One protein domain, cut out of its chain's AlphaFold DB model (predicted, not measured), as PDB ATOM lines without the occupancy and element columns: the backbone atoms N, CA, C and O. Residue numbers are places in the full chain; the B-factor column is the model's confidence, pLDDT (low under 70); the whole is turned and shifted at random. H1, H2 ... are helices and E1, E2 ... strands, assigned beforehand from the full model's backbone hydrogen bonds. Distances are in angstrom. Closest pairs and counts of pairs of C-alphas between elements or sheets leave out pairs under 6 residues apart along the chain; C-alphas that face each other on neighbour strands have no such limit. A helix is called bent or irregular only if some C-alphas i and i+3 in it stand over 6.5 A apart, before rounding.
ATOM      1  N   PRO A 116     -49.872 -41.252  16.385       86.12
ATOM      2  CA  PRO A 116     -49.158 -40.965  17.630       86.12
ATOM      3  C   PRO A 116     -49.209 -42.136  18.614       86.12
ATOM      4  O   PRO A 116     -48.233 -42.402  19.310       86.12
ATOM      5  N   THR A 117     -50.314 -42.893  18.626       87.75
ATOM      6  CA  THR A 117     -50.462 -44.078  19.488       87.75
ATOM      7  C   THR A 117     -49.547 -45.224  19.056       87.75
ATOM      8  O   THR A 117     -48.899 -45.845  19.897       87.75
ATOM      9  N   ALA A 118     -49.421 -45.466  17.748       88.44
ATOM     10  CA  ALA A 118     -48.507 -46.474  17.216       88.44
ATOM     11  C   ALA A 118     -47.043 -46.068  17.440       88.44
ATOM     12  O   ALA A 118     -46.230 -46.904  17.832       88.44
ATOM     13  N   ALA A 119     -46.724 -44.783  17.262       89.06
ATOM     14  CA  ALA A 119     -45.398 -44.240  17.532       89.06
ATOM     15  C   ALA A 119     -45.028 -44.333  19.018       89.06
ATOM     16  O   ALA A 119     -43.917 -44.742  19.333       89.06
ATOM     17  N   ALA A 120     -45.960 -44.041  19.931       91.00
ATOM     18  CA  ALA A 120     -45.754 -44.205  21.370       91.00
ATOM     19  C   ALA A 120     -45.515 -45.677  21.753       91.00
ATOM     20  O   ALA A 120     -44.597 -45.982  22.513       91.00
ATOM     21  N   ALA A 121     -46.287 -46.607  21.180       92.69
ATOM     22  CA  ALA A 121     -46.082 -48.037  21.400       92.69
ATOM     23  C   ALA A 121     -44.732 -48.522  20.841       92.69
ATOM     24  O   ALA A 121     -44.047 -49.330  21.468       92.69
ATOM     25  N   GLN A 122     -44.326 -48.026  19.670       93.00
ATOM     26  CA  GLN A 122     -43.029 -48.345  19.076       93.00
ATOM     27  C   GLN A 122     -41.875 -47.746  19.882       93.00
ATOM     28  O   GLN A 122     -40.881 -48.429  20.107       93.00
ATOM     29  N   LEU A 123     -42.026 -46.512  20.363       95.50
ATOM     30  CA  LEU A 123     -41.072 -45.861  21.253       95.50
ATOM     31  C   LEU A 123     -40.842 -46.703  22.509       95.50
ATOM     32  O   LEU A 123     -39.694 -46.995  22.826       95.50
ATOM     33  N   ALA A 124     -41.914 -47.161  23.162       95.88
ATOM     34  CA  ALA A 124     -41.817 -48.020  24.340       95.88
ATOM     35  C   ALA A 124     -41.069 -49.333  24.040       95.88
ATOM     36  O   ALA A 124     -40.213 -49.746  24.818       95.88
ATOM     37  N   LYS A 125     -41.328 -49.964  22.883       96.19
ATOM     38  CA  LYS A 125     -40.605 -51.177  22.451       96.19
ATOM     39  C   LYS A 125     -39.120 -50.920  22.207       96.19
ATOM     40  O   LYS A 125     -38.295 -51.721  22.631       96.19
ATOM     41  N   VAL A 126     -38.780 -49.824  21.528       96.19
ATOM     42  CA  VAL A 126     -37.382 -49.458  21.257       96.19
ATOM     43  C   VAL A 126     -36.661 -49.142  22.565       96.19
ATOM     44  O   VAL A 126     -35.579 -49.666  22.794       96.19
ATOM     45  N   GLN A 127     -37.274 -48.367  23.463       97.31
ATOM     46  CA  GLN A 127     -36.703 -48.068  24.779       97.31
ATOM     47  C   GLN A 127     -36.476 -49.342  25.607       97.31
ATOM     48  O   GLN A 127     -35.390 -49.516  26.155       97.31
ATOM     49  N   ALA A 128     -37.444 -50.263  25.633       97.31
ATOM     50  CA  ALA A 128     -37.297 -51.551  26.312       97.31
ATOM     51  C   ALA A 128     -36.193 -52.427  25.689       97.31
ATOM     52  O   ALA A 128     -35.430 -53.063  26.413       97.31
ATOM     53  N   TYR A 129     -36.067 -52.440  24.357       97.06
ATOM     54  CA  TYR A 129     -35.002 -53.171  23.663       97.06
ATOM     55  C   TYR A 129     -33.614 -52.608  23.986       97.06
ATOM     56  O   TYR A 129     -32.707 -53.372  24.302       97.06
ATOM     57  N   VAL A 130     -33.459 -51.284  23.983       97.25
ATOM     58  CA  VAL A 130     -32.188 -50.611  24.308       97.25
ATOM     59  C   VAL A 130     -31.761 -50.862  25.756       97.25
ATOM     60  O   VAL A 130     -30.572 -50.982  26.050       97.25
ATOM     61  N   GLN A 131     -32.728 -50.989  26.665       97.06
ATOM     62  CA  GLN A 131     -32.485 -51.355  28.062       97.06
ATOM     63  C   GLN A 131     -32.255 -52.861  28.267       97.06
ATOM     64  O   GLN A 131     -31.864 -53.273  29.358       97.06
ATOM     65  N   SER A 132     -32.488 -53.696  27.251       97.75
ATOM     66  CA  SER A 132     -32.351 -55.144  27.391       97.75
ATOM     67  C   SER A 132     -30.879 -55.569  27.506       97.75
ATOM     68  O   SER A 132     -30.023 -55.025  26.799       97.75
ATOM     69  N   PRO A 133     -30.559 -56.598  28.318       98.19
ATOM     70  CA  PRO A 133     -29.203 -57.142  28.397       98.19
ATOM     71  C   PRO A 133     -28.669 -57.610  27.040       98.19
ATOM     72  O   PRO A 133     -27.486 -57.468  26.761       98.19
ATOM     73  N   ALA A 134     -29.547 -58.116  26.164       97.50
ATOM     74  CA  ALA A 134     -29.178 -58.568  24.826       97.50
ATOM     75  C   ALA A 134     -28.604 -57.433  23.960       97.50
ATOM     76  O   ALA A 134     -27.608 -57.643  23.271       97.50
ATOM     77  N   TYR A 135     -29.194 -56.233  24.018       97.69
ATOM     78  CA  TYR A 135     -28.664 -55.073  23.298       97.69
ATOM     79  C   TYR A 135     -27.331 -54.600  23.888       97.69
ATOM     80  O   TYR A 135     -26.412 -54.291  23.136       97.69
ATOM     81  N   GLN A 136     -27.185 -54.608  25.217       97.94
ATOM     82  CA  GLN A 136     -25.924 -54.235  25.870       97.94
ATOM     83  C   GLN A 136     -24.787 -55.200  25.505       97.94
ATOM     84  O   GLN A 136     -23.698 -54.753  25.158       97.94
ATOM     85  N   SER A 137     -25.055 -56.510  25.496       97.38
ATOM     86  CA  SER A 137     -24.094 -57.529  25.050       97.38
ATOM     87  C   SER A 137     -23.755 -57.413  23.562       97.38
ATOM     88  O   SER A 137     -22.605 -57.603  23.174       97.38
ATOM     89  N   TYR A 138     -24.737 -57.084  22.714       97.81
ATOM     90  CA  TYR A 138     -24.489 -56.791  21.299       97.81
ATOM     91  C   TYR A 138     -23.565 -55.582  21.148       97.81
ATOM     92  O   TYR A 138     -22.567 -55.649  20.431       97.81
ATOM     93  N   LEU A 139     -23.856 -54.499  21.863       97.81
ATOM     94  CA  LEU A 139     -23.099 -53.267  21.758       97.81
ATOM     95  C   LEU A 139     -21.647 -53.457  22.216       97.81
ATOM     96  O   LEU A 139     -20.740 -53.080  21.486       97.81
ATOM     97  N   THR A 140     -21.399 -54.112  23.355       97.56
ATOM     98  CA  THR A 140     -20.027 -54.361  23.846       97.56
ATOM     99  C   THR A 140     -19.209 -55.281  22.940       97.56
ATOM    100  O   THR A 140     -17.981 -55.220  22.974       97.56
ATOM    101  N   SER A 141     -19.861 -56.095  22.100       97.56
ATOM    102  CA  SER A 141     -19.187 -56.939  21.103       97.56
ATOM    103  C   SER A 141     -18.711 -56.179  19.857       97.56
ATOM    104  O   SER A 141     -17.865 -56.686  19.118       97.56
ATOM    105  N   LEU A 142     -19.230 -54.971  19.605       97.62
ATOM    106  CA  LEU A 142     -18.830 -54.143  18.467       97.62
ATOM    107  C   LEU A 142     -17.535 -53.364  18.760       97.62
ATOM    108  O   LEU A 142     -17.302 -52.976  19.905       97.62
ATOM    109  N   PRO A 143     -16.725 -53.035  17.738       98.19
ATOM    110  CA  PRO A 143     -15.638 -52.063  17.867       98.19
ATOM    111  C   PRO A 143     -16.139 -50.686  18.331       98.19
ATOM    112  O   PRO A 143     -17.255 -50.279  18.003       98.19
ATOM    113  N   ALA A 144     -15.314 -49.952  19.084       96.75
ATOM    114  CA  ALA A 144     -15.718 -48.715  19.766       96.75
ATOM    115  C   ALA A 144     -16.292 -47.629  18.829       96.75
ATOM    116  O   ALA A 144     -17.217 -46.906  19.198       96.75
ATOM    117  N   ASP A 145     -15.790 -47.526  17.597       96.38
ATOM    118  CA  ASP A 145     -16.292 -46.589  16.586       96.38
ATOM    119  C   ASP A 145     -17.690 -46.973  16.068       96.38
ATOM    120  O   ASP A 145     -18.537 -46.103  15.838       96.38
ATOM    121  N   MET A 146     -17.969 -48.272  15.930       96.25
ATOM    122  CA  MET A 146     -19.294 -48.779  15.569       96.25
ATOM    123  C   MET A 146     -20.293 -48.653  16.719       96.25
ATOM    124  O   MET A 146     -21.452 -48.330  16.462       96.25
ATOM    125  N   GLN A 147     -19.848 -48.830  17.969       97.50
ATOM    126  CA  GLN A 147     -20.690 -48.621  19.153       97.50
ATOM    127  C   GLN A 147     -21.270 -47.206  19.182       97.50
ATOM    128  O   GLN A 147     -22.484 -47.031  19.294       97.50
ATOM    129  N   ALA A 148     -20.411 -46.195  19.012       95.44
ATOM    130  CA  ALA A 148     -20.830 -44.797  19.008       95.44
ATOM    131  C   ALA A 148     -21.837 -44.498  17.881       95.44
ATOM    132  O   ALA A 148     -22.838 -43.812  18.101       95.44
ATOM    133  N   ARG A 149     -21.620 -45.051  16.677       97.06
ATOM    134  CA  ARG A 149     -22.540 -44.884  15.537       97.06
ATOM    135  C   ARG A 149     -23.888 -45.557  15.778       97.06
ATOM    136  O   ARG A 149     -24.913 -44.959  15.456       97.06
ATOM    137  N   ASP A 150     -23.908 -46.771  16.321       95.75
ATOM    138  CA  ASP A 150     -25.159 -47.485  16.586       95.75
ATOM    139  C   ASP A 150     -25.982 -46.780  17.672       95.75
ATOM    140  O   ASP A 150     -27.156 -46.470  17.450       95.75
ATOM    141  N   GLN A 151     -25.340 -46.382  18.777       96.38
ATOM    142  CA  GLN A 151     -25.978 -45.577  19.822       96.38
ATOM    143  C   GLN A 151     -26.559 -44.274  19.264       96.38
ATOM    144  O   GLN A 151     -27.697 -43.921  19.578       96.38
ATOM    145  N   GLN A 152     -25.818 -43.570  18.403       97.12
ATOM    146  CA  GLN A 152     -26.305 -42.345  17.772       97.12
ATOM    147  C   GLN A 152     -27.528 -42.604  16.877       97.12
ATOM    148  O   GLN A 152     -28.496 -41.843  16.942       97.12
ATOM    149  N   ARG A 153     -27.529 -43.676  16.073       96.62
ATOM    150  CA  ARG A 153     -28.675 -44.043  15.216       96.62
ATOM    151  C   ARG A 153     -29.915 -44.377  16.042       96.62
ATOM    152  O   ARG A 153     -31.005 -43.902  15.727       96.62
ATOM    153  N   VAL A 154     -29.748 -45.145  17.116       95.81
ATOM    154  CA  VAL A 154     -30.837 -45.501  18.035       95.81
ATOM    155  C   VAL A 154     -31.380 -44.263  18.753       95.81
ATOM    156  O   VAL A 154     -32.596 -44.089  18.829       95.81
ATOM    157  N   GLN A 155     -30.513 -43.359  19.218       96.62
ATOM    158  CA  GLN A 155     -30.937 -42.097  19.832       96.62
ATOM    159  C   GLN A 155     -31.707 -41.209  18.849       96.62
ATOM    160  O   GLN A 155     -32.762 -40.682  19.198       96.62
ATOM    161  N   GLN A 156     -31.251 -41.100  17.598       95.62
ATOM    162  CA  GLN A 156     -31.984 -40.384  16.546       95.62
ATOM    163  C   GLN A 156     -33.365 -41.002  16.291       95.62
ATOM    164  O   GLN A 156     -34.348 -40.278  16.125       95.62
ATOM    165  N   GLN A 157     -33.470 -42.333  16.307       93.88
ATOM    166  CA  GLN A 157     -34.748 -43.026  16.158       93.88
ATOM    167  C   GLN A 157     -35.687 -42.780  17.348       93.88
ATOM    168  O   GLN A 157     -36.875 -42.524  17.145       93.88
ATOM    169  N   ILE A 158     -35.171 -42.823  18.581       96.00
ATOM    170  CA  ILE A 158     -35.930 -42.506  19.799       96.00
ATOM    171  C   ILE A 158     -36.440 -41.065  19.740       96.00
ATOM    172  O   ILE A 158     -37.629 -40.844  19.959       96.00
ATOM    173  N   GLN A 159     -35.586 -40.102  19.387       94.62
ATOM    174  CA  GLN A 159     -35.969 -38.694  19.254       94.62
ATOM    175  C   GLN A 159     -37.048 -38.497  18.182       94.62
ATOM    176  O   GLN A 159     -38.050 -37.828  18.432       94.62
ATOM    177  N   ALA A 160     -36.903 -39.127  17.012       87.62
ATOM    178  CA  ALA A 160     -37.909 -39.059  15.953       87.62
ATOM    179  C   ALA A 160     -39.266 -39.628  16.410       87.62
ATOM    180  O   ALA A 160     -40.306 -39.002  16.199       87.62
ATOM    181  N   LEU A 161     -39.268 -40.785  17.083       90.44
ATOM    182  CA  LEU A 161     -40.488 -41.398  17.615       90.44
ATOM    183  C   LEU A 161     -41.103 -40.580  18.754       90.44
ATOM    184  O   LEU A 161     -42.326 -40.491  18.833       90.44
ATOM    185  N   GLN A 162     -40.288 -39.957  19.606       93.06
ATOM    186  CA  GLN A 162     -40.752 -39.052  20.659       93.06
ATOM    187  C   GLN A 162     -41.458 -37.830  20.080       93.06
ATOM    188  O   GLN A 162     -42.560 -37.515  20.527       93.06
ATOM    189  N   ILE A 163     -40.884 -37.192  19.054       88.31
ATOM    190  CA  ILE A 163     -41.506 -36.053  18.359       88.31
ATOM    191  C   ILE A 163     -42.889 -36.448  17.821       88.31
ATOM    192  O   ILE A 163     -43.869 -35.730  18.028       88.31
ATOM    193  N   VAL A 164     -42.999 -37.619  17.187       86.75
ATOM    194  CA  VAL A 164     -44.280 -38.125  16.669       86.75
ATOM    195  C   VAL A 164     -45.254 -38.478  17.800       86.75
ATOM    196  O   VAL A 164     -46.422 -38.098  17.742       86.75
ATOM    197  N   ALA A 165     -44.802 -39.162  18.850       89.38
ATOM    198  CA  ALA A 165     -45.648 -39.562  19.977       89.38
ATOM    199  C   ALA A 165     -46.194 -38.354  20.762       89.38
ATOM    200  O   ALA A 165     -47.331 -38.382  21.235       89.38
ATOM    201  N   GLN A 166     -45.406 -37.283  20.879       89.56
ATOM    202  CA  GLN A 166     -45.800 -36.042  21.556       89.56
ATOM    203  C   GLN A 166     -46.657 -35.122  20.679       89.56
ATOM    204  O   GLN A 166     -47.335 -34.234  21.202       89.56
ATOM    205  N   SER A 167     -46.689 -35.344  19.362       83.69
ATOM    206  CA  SER A 167     -47.515 -34.586  18.418       83.69
ATOM    207  C   SER A 167     -49.004 -34.957  18.539       83.69
ATOM    208  O   SER A 167     -49.606 -35.571  17.665       83.69
ATOM    209  N   LYS A 168     -49.637 -34.589  19.659       66.69
ATOM    210  CA  LYS A 168     -51.027 -34.972  19.962       66.69
ATOM    211  C   LYS A 168     -52.061 -34.490  18.935       66.69
ATOM    212  O   LYS A 168     -53.147 -35.045  18.934       66.69
ATOM    213  N   ASN A 169     -51.756 -33.504  18.081       61.91
ATOM    214  CA  ASN A 169     -52.716 -32.921  17.127       61.91
ATOM    215  C   ASN A 169     -52.086 -32.293  15.865       61.91
ATOM    216  O   ASN A 169     -52.741 -31.529  15.159       61.91
ATOM    217  N   THR A 170     -50.811 -32.550  15.569       67.69
ATOM    218  CA  THR A 170     -50.095 -31.736  14.568       67.69
ATOM    219  C   THR A 170     -50.200 -32.262  13.141       67.69
ATOM    220  O   THR A 170     -49.762 -31.576  12.219       67.69
ATOM    221  N   TYR A 171     -50.775 -33.452  12.953       80.94
ATOM    222  CA  TYR A 171     -51.055 -34.008  11.635       80.94
ATOM    223  C   TYR A 171     -52.517 -33.780  11.274       80.94
ATOM    224  O   TYR A 171     -53.410 -34.466  11.767       80.94
ATOM    225  N   SER A 172     -52.767 -32.802  10.409       87.62
ATOM    226  CA  SER A 172     -54.108 -32.523   9.906       87.62
ATOM    227  C   SER A 172     -54.073 -32.293   8.404       87.62
ATOM    228  O   SER A 172     -53.179 -31.645   7.864       87.62
ATOM    229  N   VAL A 173     -55.060 -32.858   7.718       91.06
ATOM    230  CA  VAL A 173     -55.328 -32.558   6.314       91.06
ATOM    231  C   VAL A 173     -56.349 -31.429   6.313       91.06
ATOM    232  O   VAL A 173     -57.490 -31.654   6.718       91.06
ATOM    233  N   SER A 174     -55.946 -30.227   5.898       92.88
ATOM    234  CA  SER A 174     -56.815 -29.042   5.942       92.88
ATOM    235  C   SER A 174     -57.972 -29.111   4.944       92.88
ATOM    236  O   SER A 174     -58.978 -28.431   5.126       92.88
ATOM    237  N   ILE A 175     -57.858 -29.958   3.914       92.56
ATOM    238  CA  ILE A 175     -58.891 -30.129   2.895       92.56
ATOM    239  C   ILE A 175     -59.973 -31.124   3.334       92.56
ATOM    240  O   ILE A 175     -59.713 -32.281   3.715       92.56
ATOM    241  N   SER A 176     -61.225 -30.674   3.254       94.38
ATOM    242  CA  SER A 176     -62.377 -31.536   3.499       94.38
ATOM    243  C   SER A 176     -62.532 -32.575   2.373       94.38
ATOM    244  O   SER A 176     -62.069 -32.357   1.249       94.38
ATOM    245  N   PRO A 177     -63.205 -33.716   2.616       93.25
ATOM    246  CA  PRO A 177     -63.490 -34.684   1.556       93.25
ATOM    247  C   PRO A 177     -64.253 -34.070   0.375       93.25
ATOM    248  O   PRO A 177     -63.949 -34.369  -0.776       93.25
ATOM    249  N   THR A 178     -65.206 -33.173   0.646       93.88
ATOM    250  CA  THR A 178     -66.001 -32.505  -0.394       93.88
ATOM    251  C   THR A 178     -65.164 -31.537  -1.221       93.88
ATOM    252  O   THR A 178     -65.295 -31.524  -2.442       93.88
ATOM    253  N   GLN A 179     -64.260 -30.781  -0.592       94.50
ATOM    254  CA  GLN A 179     -63.329 -29.902  -1.301       94.50
ATOM    255  C   GLN A 179     -62.367 -30.699  -2.185       94.50
ATOM    256  O   GLN A 179     -62.182 -30.330  -3.339       94.50
ATOM    257  N   ALA A 180     -61.820 -31.817  -1.693       90.88
ATOM    258  CA  ALA A 180     -60.940 -32.678  -2.487       90.88
ATOM    259  C   ALA A 180     -61.655 -33.242  -3.729       90.88
ATOM    260  O   ALA A 180     -61.087 -33.259  -4.820       90.88
ATOM    261  N   VAL A 181     -62.917 -33.659  -3.581       91.12
ATOM    262  CA  VAL A 181     -63.753 -34.139  -4.693       91.12
ATOM    263  C   VAL A 181     -64.060 -33.018  -5.688       91.12
ATOM    264  O   VAL A 181     -63.881 -33.203  -6.891       91.12
ATOM    265  N   LEU A 182     -64.488 -31.845  -5.209       93.75
ATOM    266  CA  LEU A 182     -64.768 -30.694  -6.072       93.75
ATOM    267  C   LEU A 182     -63.519 -30.246  -6.831       93.75
ATOM    268  O   LEU A 182     -63.599 -29.969  -8.026       93.75
ATOM    269  N   GLU A 183     -62.363 -30.221  -6.171       92.44
ATOM    270  CA  GLU A 183     -61.095 -29.862  -6.797       92.44
ATOM    271  C   GLU A 183     -60.693 -30.877  -7.881       92.44
ATOM    272  O   GLU A 183     -60.322 -30.471  -8.981       92.44
ATOM    273  N   ALA A 184     -60.862 -32.181  -7.632       87.56
ATOM    274  CA  ALA A 184     -60.600 -33.226  -8.623       87.56
ATOM    275  C   ALA A 184     -61.542 -33.161  -9.841       87.56
ATOM    276  O   ALA A 184     -61.105 -33.355 -10.975       87.56
ATOM    277  N   ILE A 185     -62.827 -32.851  -9.631       88.50
ATOM    278  CA  ILE A 185     -63.820 -32.742 -10.712       88.50
ATOM    279  C   ILE A 185     -63.604 -31.473 -11.543       88.50
ATOM    280  O   ILE A 185     -63.624 -31.542 -12.774       88.50
ATOM    281  N   LEU A 186     -63.436 -30.322 -10.884       92.50
ATOM    282  CA  LEU A 186     -63.390 -29.007 -11.535       92.50
ATOM    283  C   LEU A 186     -62.003 -28.667 -12.089       92.50
ATOM    284  O   LEU A 186     -61.896 -27.894 -13.041       92.50
ATOM    285  N   ARG A 187     -60.935 -29.216 -11.499       91.19
ATOM    286  CA  ARG A 187     -59.540 -28.946 -11.879       91.19
ATOM    287  C   ARG A 187     -58.752 -30.248 -12.065       91.19
ATOM    288  O   ARG A 187     -57.698 -30.396 -11.455       91.19
ATOM    289  N   PRO A 188     -59.173 -31.170 -12.949       84.25
ATOM    290  CA  PRO A 188     -58.537 -32.488 -13.095       84.25
ATOM    291  C   PRO A 188     -57.049 -32.429 -13.482       84.25
ATOM    292  O   PRO A 188     -56.293 -33.345 -13.180       84.25
ATOM    293  N   ILE A 189     -56.621 -31.350 -14.149       85.12
ATOM    294  CA  ILE A 189     -55.233 -31.125 -14.597       85.12
ATOM    295  C   ILE A 189     -54.532 -30.079 -13.700       85.12
ATOM    296  O   ILE A 189     -53.429 -29.614 -13.991       85.12
ATOM    297  N   GLY A 190     -55.160 -29.685 -12.587       88.56
ATOM    298  CA  GLY A 190     -54.594 -28.749 -11.622       88.56
ATOM    299  C   GLY A 190     -53.278 -29.278 -11.050       88.56
ATOM    300  O   GLY A 190     -53.222 -30.406 -10.565       88.56
ATOM    301  N   ARG A 191     -52.220 -28.459 -11.122       92.19
ATOM    302  CA  ARG A 191     -50.879 -28.767 -10.582       92.19
ATOM    303  C   ARG A 191     -50.721 -28.420  -9.102       92.19
ATOM    304  O   ARG A 191     -49.691 -28.706  -8.512       92.19
ATOM    305  N   THR A 192     -51.721 -27.776  -8.521       92.31
ATOM    306  CA  THR A 192     -51.730 -27.341  -7.127       92.31
ATOM    307  C   THR A 192     -53.040 -27.781  -6.499       92.31
ATOM    308  O   THR A 192     -54.075 -27.703  -7.165       92.31
ATOM    309  N   SER A 193     -52.999 -28.206  -5.236       93.75
ATOM    310  CA  SER A 193     -54.196 -28.334  -4.410       93.75
ATOM    311  C   SER A 193     -54.363 -27.093  -3.537       93.75
ATOM    312  O   SER A 193     -53.384 -26.510  -3.073       93.75
ATOM    313  N   SER A 194     -55.611 -26.704  -3.300       94.62
ATOM    314  CA  SER A 194     -55.991 -25.747  -2.253       94.62
ATOM    315  C   SER A 194     -55.801 -26.295  -0.833       94.62
ATOM    316  O   SER A 194     -55.776 -25.531   0.131       94.62
ATOM    317  N   GLY A 195     -55.656 -27.614  -0.699       93.19
ATOM    318  CA  GLY A 195     -55.393 -28.292   0.557       93.19
ATOM    319  C   GLY A 195     -53.936 -28.233   0.995       93.19
ATOM    320  O   GLY A 195     -53.010 -28.143   0.189       93.19
ATOM    321  N   GLN A 196     -53.734 -28.381   2.299       93.75
ATOM    322  CA  GLN A 196     -52.432 -28.554   2.923       93.75
ATOM    323  C   GLN A 196     -52.456 -29.761   3.864       93.75
ATOM    324  O   GLN A 196     -53.480 -30.095   4.464       93.75
ATOM    325  N   VAL A 197     -51.315 -30.426   3.984       90.12
ATOM    326  CA  VAL A 197     -51.031 -31.413   5.019       90.12
ATOM    327  C   VAL A 197     -50.133 -30.730   6.035       90.12
ATOM    328  O   VAL A 197     -48.981 -30.422   5.743       90.12
ATOM    329  N   ASN A 198     -50.650 -30.478   7.229       88.25
ATOM    330  CA  ASN A 198     -49.829 -30.000   8.328       88.25
ATOM    331  C   ASN A 198     -49.074 -31.192   8.906       88.25
ATOM    332  O   ASN A 198     -49.683 -32.207   9.232       88.25
ATOM    333  N   SER A 199     -47.753 -31.085   9.011       85.69
ATOM    334  CA  SER A 199     -46.913 -32.083   9.667       85.69
ATOM    335  C   SER A 199     -45.886 -31.364  10.529       85.69
ATOM    336  O   SER A 199     -45.099 -30.562  10.034       85.69
ATOM    337  N   LEU A 200     -45.912 -31.631  11.840       83.56
ATOM    338  CA  LEU A 200     -44.980 -31.040  12.814       83.56
ATOM    339  C   LEU A 200     -44.922 -29.498  12.748       83.56
ATOM    340  O   LEU A 200     -43.859 -28.895  12.858       83.56
ATOM    341  N   GLY A 201     -46.072 -28.858  12.516       80.50
ATOM    342  CA  GLY A 201     -46.185 -27.399  12.411       80.50
ATOM    343  C   GLY A 201     -45.703 -26.815  11.079       80.50
ATOM    344  O   GLY A 201     -45.745 -25.601  10.904       80.50
ATOM    345  N   ARG A 202     -45.275 -27.654  10.127       84.25
ATOM    346  CA  ARG A 202     -44.931 -27.241   8.764       84.25
ATOM    347  C   ARG A 202     -46.071 -27.615   7.809       84.25
ATOM    348  O   ARG A 202     -46.414 -28.799   7.726       84.25
ATOM    349  N   PRO A 203     -46.679 -26.645   7.109       88.50
ATOM    350  CA  PRO A 203     -47.665 -26.937   6.081       88.50
ATOM    351  C   PRO A 203     -46.964 -27.445   4.815       88.50
ATOM    352  O   PRO A 203     -46.047 -26.813   4.295       88.50
ATOM    353  N   PHE A 204     -47.423 -28.580   4.299       90.25
ATOM    354  CA  PHE A 204     -47.044 -29.120   2.996       90.25
ATOM    355  C   PHE A 204     -48.236 -29.027   2.049       90.25
ATOM    356  O   PHE A 204     -49.379 -29.152   2.483       90.25
ATOM    357  N   ALA A 205     -48.004 -28.821   0.754       89.88
ATOM    358  CA  ALA A 205     -49.092 -28.852  -0.219       89.88
ATOM    359  C   ALA A 205     -49.738 -30.245  -0.244       89.88
ATOM    360  O   ALA A 205     -49.039 -31.261  -0.285       89.88
ATOM    361  N   TYR A 206     -51.070 -30.299  -0.216       90.50
ATOM    362  CA  TYR A 206     -51.787 -31.545  -0.455       90.50
ATOM    363  C   TYR A 206     -51.601 -31.988  -1.913       90.50
ATOM    364  O   TYR A 206     -51.327 -31.172  -2.797       90.50
ATOM    365  N   THR A 207     -51.754 -33.287  -2.166       89.38
ATOM    366  CA  THR A 207     -51.597 -33.860  -3.507       89.38
ATOM    367  C   THR A 207     -52.512 -33.164  -4.508       89.38
ATOM    368  O   THR A 207     -53.734 -33.147  -4.345       89.38
ATOM    369  N   ALA A 208     -51.916 -32.598  -5.557       90.06
ATOM    370  CA  ALA A 208     -52.659 -31.915  -6.600       90.06
ATOM    371  C   ALA A 208     -53.534 -32.901  -7.398       90.06
ATOM    372  O   ALA A 208     -53.139 -34.057  -7.572       90.06
ATOM    373  N   PRO A 209     -54.679 -32.461  -7.956       86.94
ATOM    374  CA  PRO A 209     -55.554 -33.303  -8.778       86.94
ATOM    375  C   PRO A 209     -54.837 -34.096  -9.873       86.94
ATOM    376  O   PRO A 209     -55.097 -35.286 -10.053       86.94
ATOM    377  N   ARG A 210     -53.886 -33.454 -10.565       85.44
ATOM    378  CA  ARG A 210     -53.071 -34.092 -11.607       85.44
ATOM    379  C   ARG A 210     -52.268 -35.280 -11.070       85.44
ATOM    380  O   ARG A 210     -52.109 -36.280 -11.766       85.44
ATOM    381  N   ASP A 211     -51.784 -35.172  -9.838       85.69
ATOM    382  CA  ASP A 211     -50.892 -36.150  -9.220       85.69
ATOM    383  C   ASP A 211     -51.657 -37.279  -8.521       85.69
ATOM    384  O   ASP A 211     -51.061 -38.328  -8.252       85.69
ATOM    385  N   LEU A 212     -52.970 -37.118  -8.292       82.38
ATOM    386  CA  LEU A 212     -53.837 -38.149  -7.707       82.38
ATOM    387  C   LEU A 212     -53.735 -39.471  -8.474       82.38
ATOM    388  O   LEU A 212     -53.664 -40.535  -7.861       82.38
ATOM    389  N   TRP A 213     -53.671 -39.399  -9.808       75.44
ATOM    390  CA  TRP A 213     -53.461 -40.569 -10.658       75.44
ATOM    391  C   TRP A 213     -52.099 -41.200 -10.347       75.44
ATOM    392  O   TRP A 213     -52.042 -42.345  -9.916       75.44
ATOM    393  N   SER A 214     -51.003 -40.442 -10.439       78.25
ATOM    394  CA  SER A 214     -49.652 -40.967 -10.171       78.25
ATOM    395  C   SER A 214     -49.512 -41.635  -8.793       78.25
ATOM    396  O   SER A 214     -48.784 -42.615  -8.646       78.25
ATOM    397  N   MET A 215     -50.209 -41.121  -7.775       74.81
ATOM    398  CA  MET A 215     -50.183 -41.681  -6.427       74.81
ATOM    399  C   MET A 215     -51.044 -42.931  -6.294       74.81
ATOM    400  O   MET A 215     -50.611 -43.893  -5.667       74.81
TER     401      MET A 215
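What this domain is: This is residues 116 to 215 of the 382 residues of an uncharacterized protein of Phycisphaeraceae bacterium (UniProt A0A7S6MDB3). Two small lobes sit end to end, joined by one stretch of chain: one lobe holds a short strand hairpin, E1 and E2, with helices H4 and H5 toward its far end, and the other is made of three helices. In that helical lobe H1 and H3 form a narrow V that closes near residues 116 and 165, and H2 bridges its open end. The printed part has 100 residues, with five named helices and two named strands in the order H1, H2, H3, H4, E1, E2, H5; the sheet, E1 - E2, is antiparallel, and the class is mostly helix. The whole is an extended rod, with a radius of gyration of the C-alphas of 20.6 A and spans of 61 by 26 by 19 A.

Where its parts are: Strand E1 is residues 196 to 199, 9.4 A from first to last C-alpha, and strand E2 is residues 202 to 205, 10.0 A. Helix H4 is residues 177 to 186, 14.3 A, and helix H5 is residues 209 to 215, 10.2 A, ending with C-alpha 215 at (-50.183, -41.681, -6.427). H5 is irregular, but only just: C-alphas 210 and 213 are 6.6 A apart. H3, the longest helix, is residues 144 to 166, 32.7 A. H1 is residues 116 to 130, 20.6 A, beginning with C-alpha 116 at (-49.158, -40.965, 17.630), and H2 is residues 133 to 141, 12.4 A.

How they stand to each other: E1 and E2 are a hairpin of antiparallel neighbours, with their directions at 147 degrees. N 197 and O 204 are within hydrogen-bond range at 2.8 A, as are N 202 and O 199 at 2.9 A. Residues 172 to 173 pair antiparallel with residues 197 to 198 of E1. H4 and H5 are close but not clearly touching, their closest C-alphas, of Ala 184 and Pro 209, 5.0 A apart; they are about perpendicular at 73 degrees, only just past steep. H3 touches H1 with residues 158 to 166 alone, at a shallow tilt of 26 degrees, opposite ways; the closest C-alphas, of Pro 116 and Ala 165, are 4.4 A apart. H2 is close to H1 but not clearly touching, the closest C-alphas, of Tyr 129 and Tyr 135, being 6.6 A apart. H3 is apart from E1, E2, H4 and H5. In H1, H2, H3 and H4 every O i to N i+4 pair is within hydrogen-bond range; in H5 1 of 3 is, beside 2 of 4 O i to N i+3 pairs.

The domain as a whole: The two C-alphas farthest apart, those of Ser 141 and Leu 186, are 61.6 A apart. The printed part has no cut, and no link is long; the link from H3 to H4, 10 residues, is short. Residues 131 to 137, of which 133 to 137 belong to H2, stand free. The mean pLDDT of the printed part is 91.0, and residues 168 to 170 are under 70.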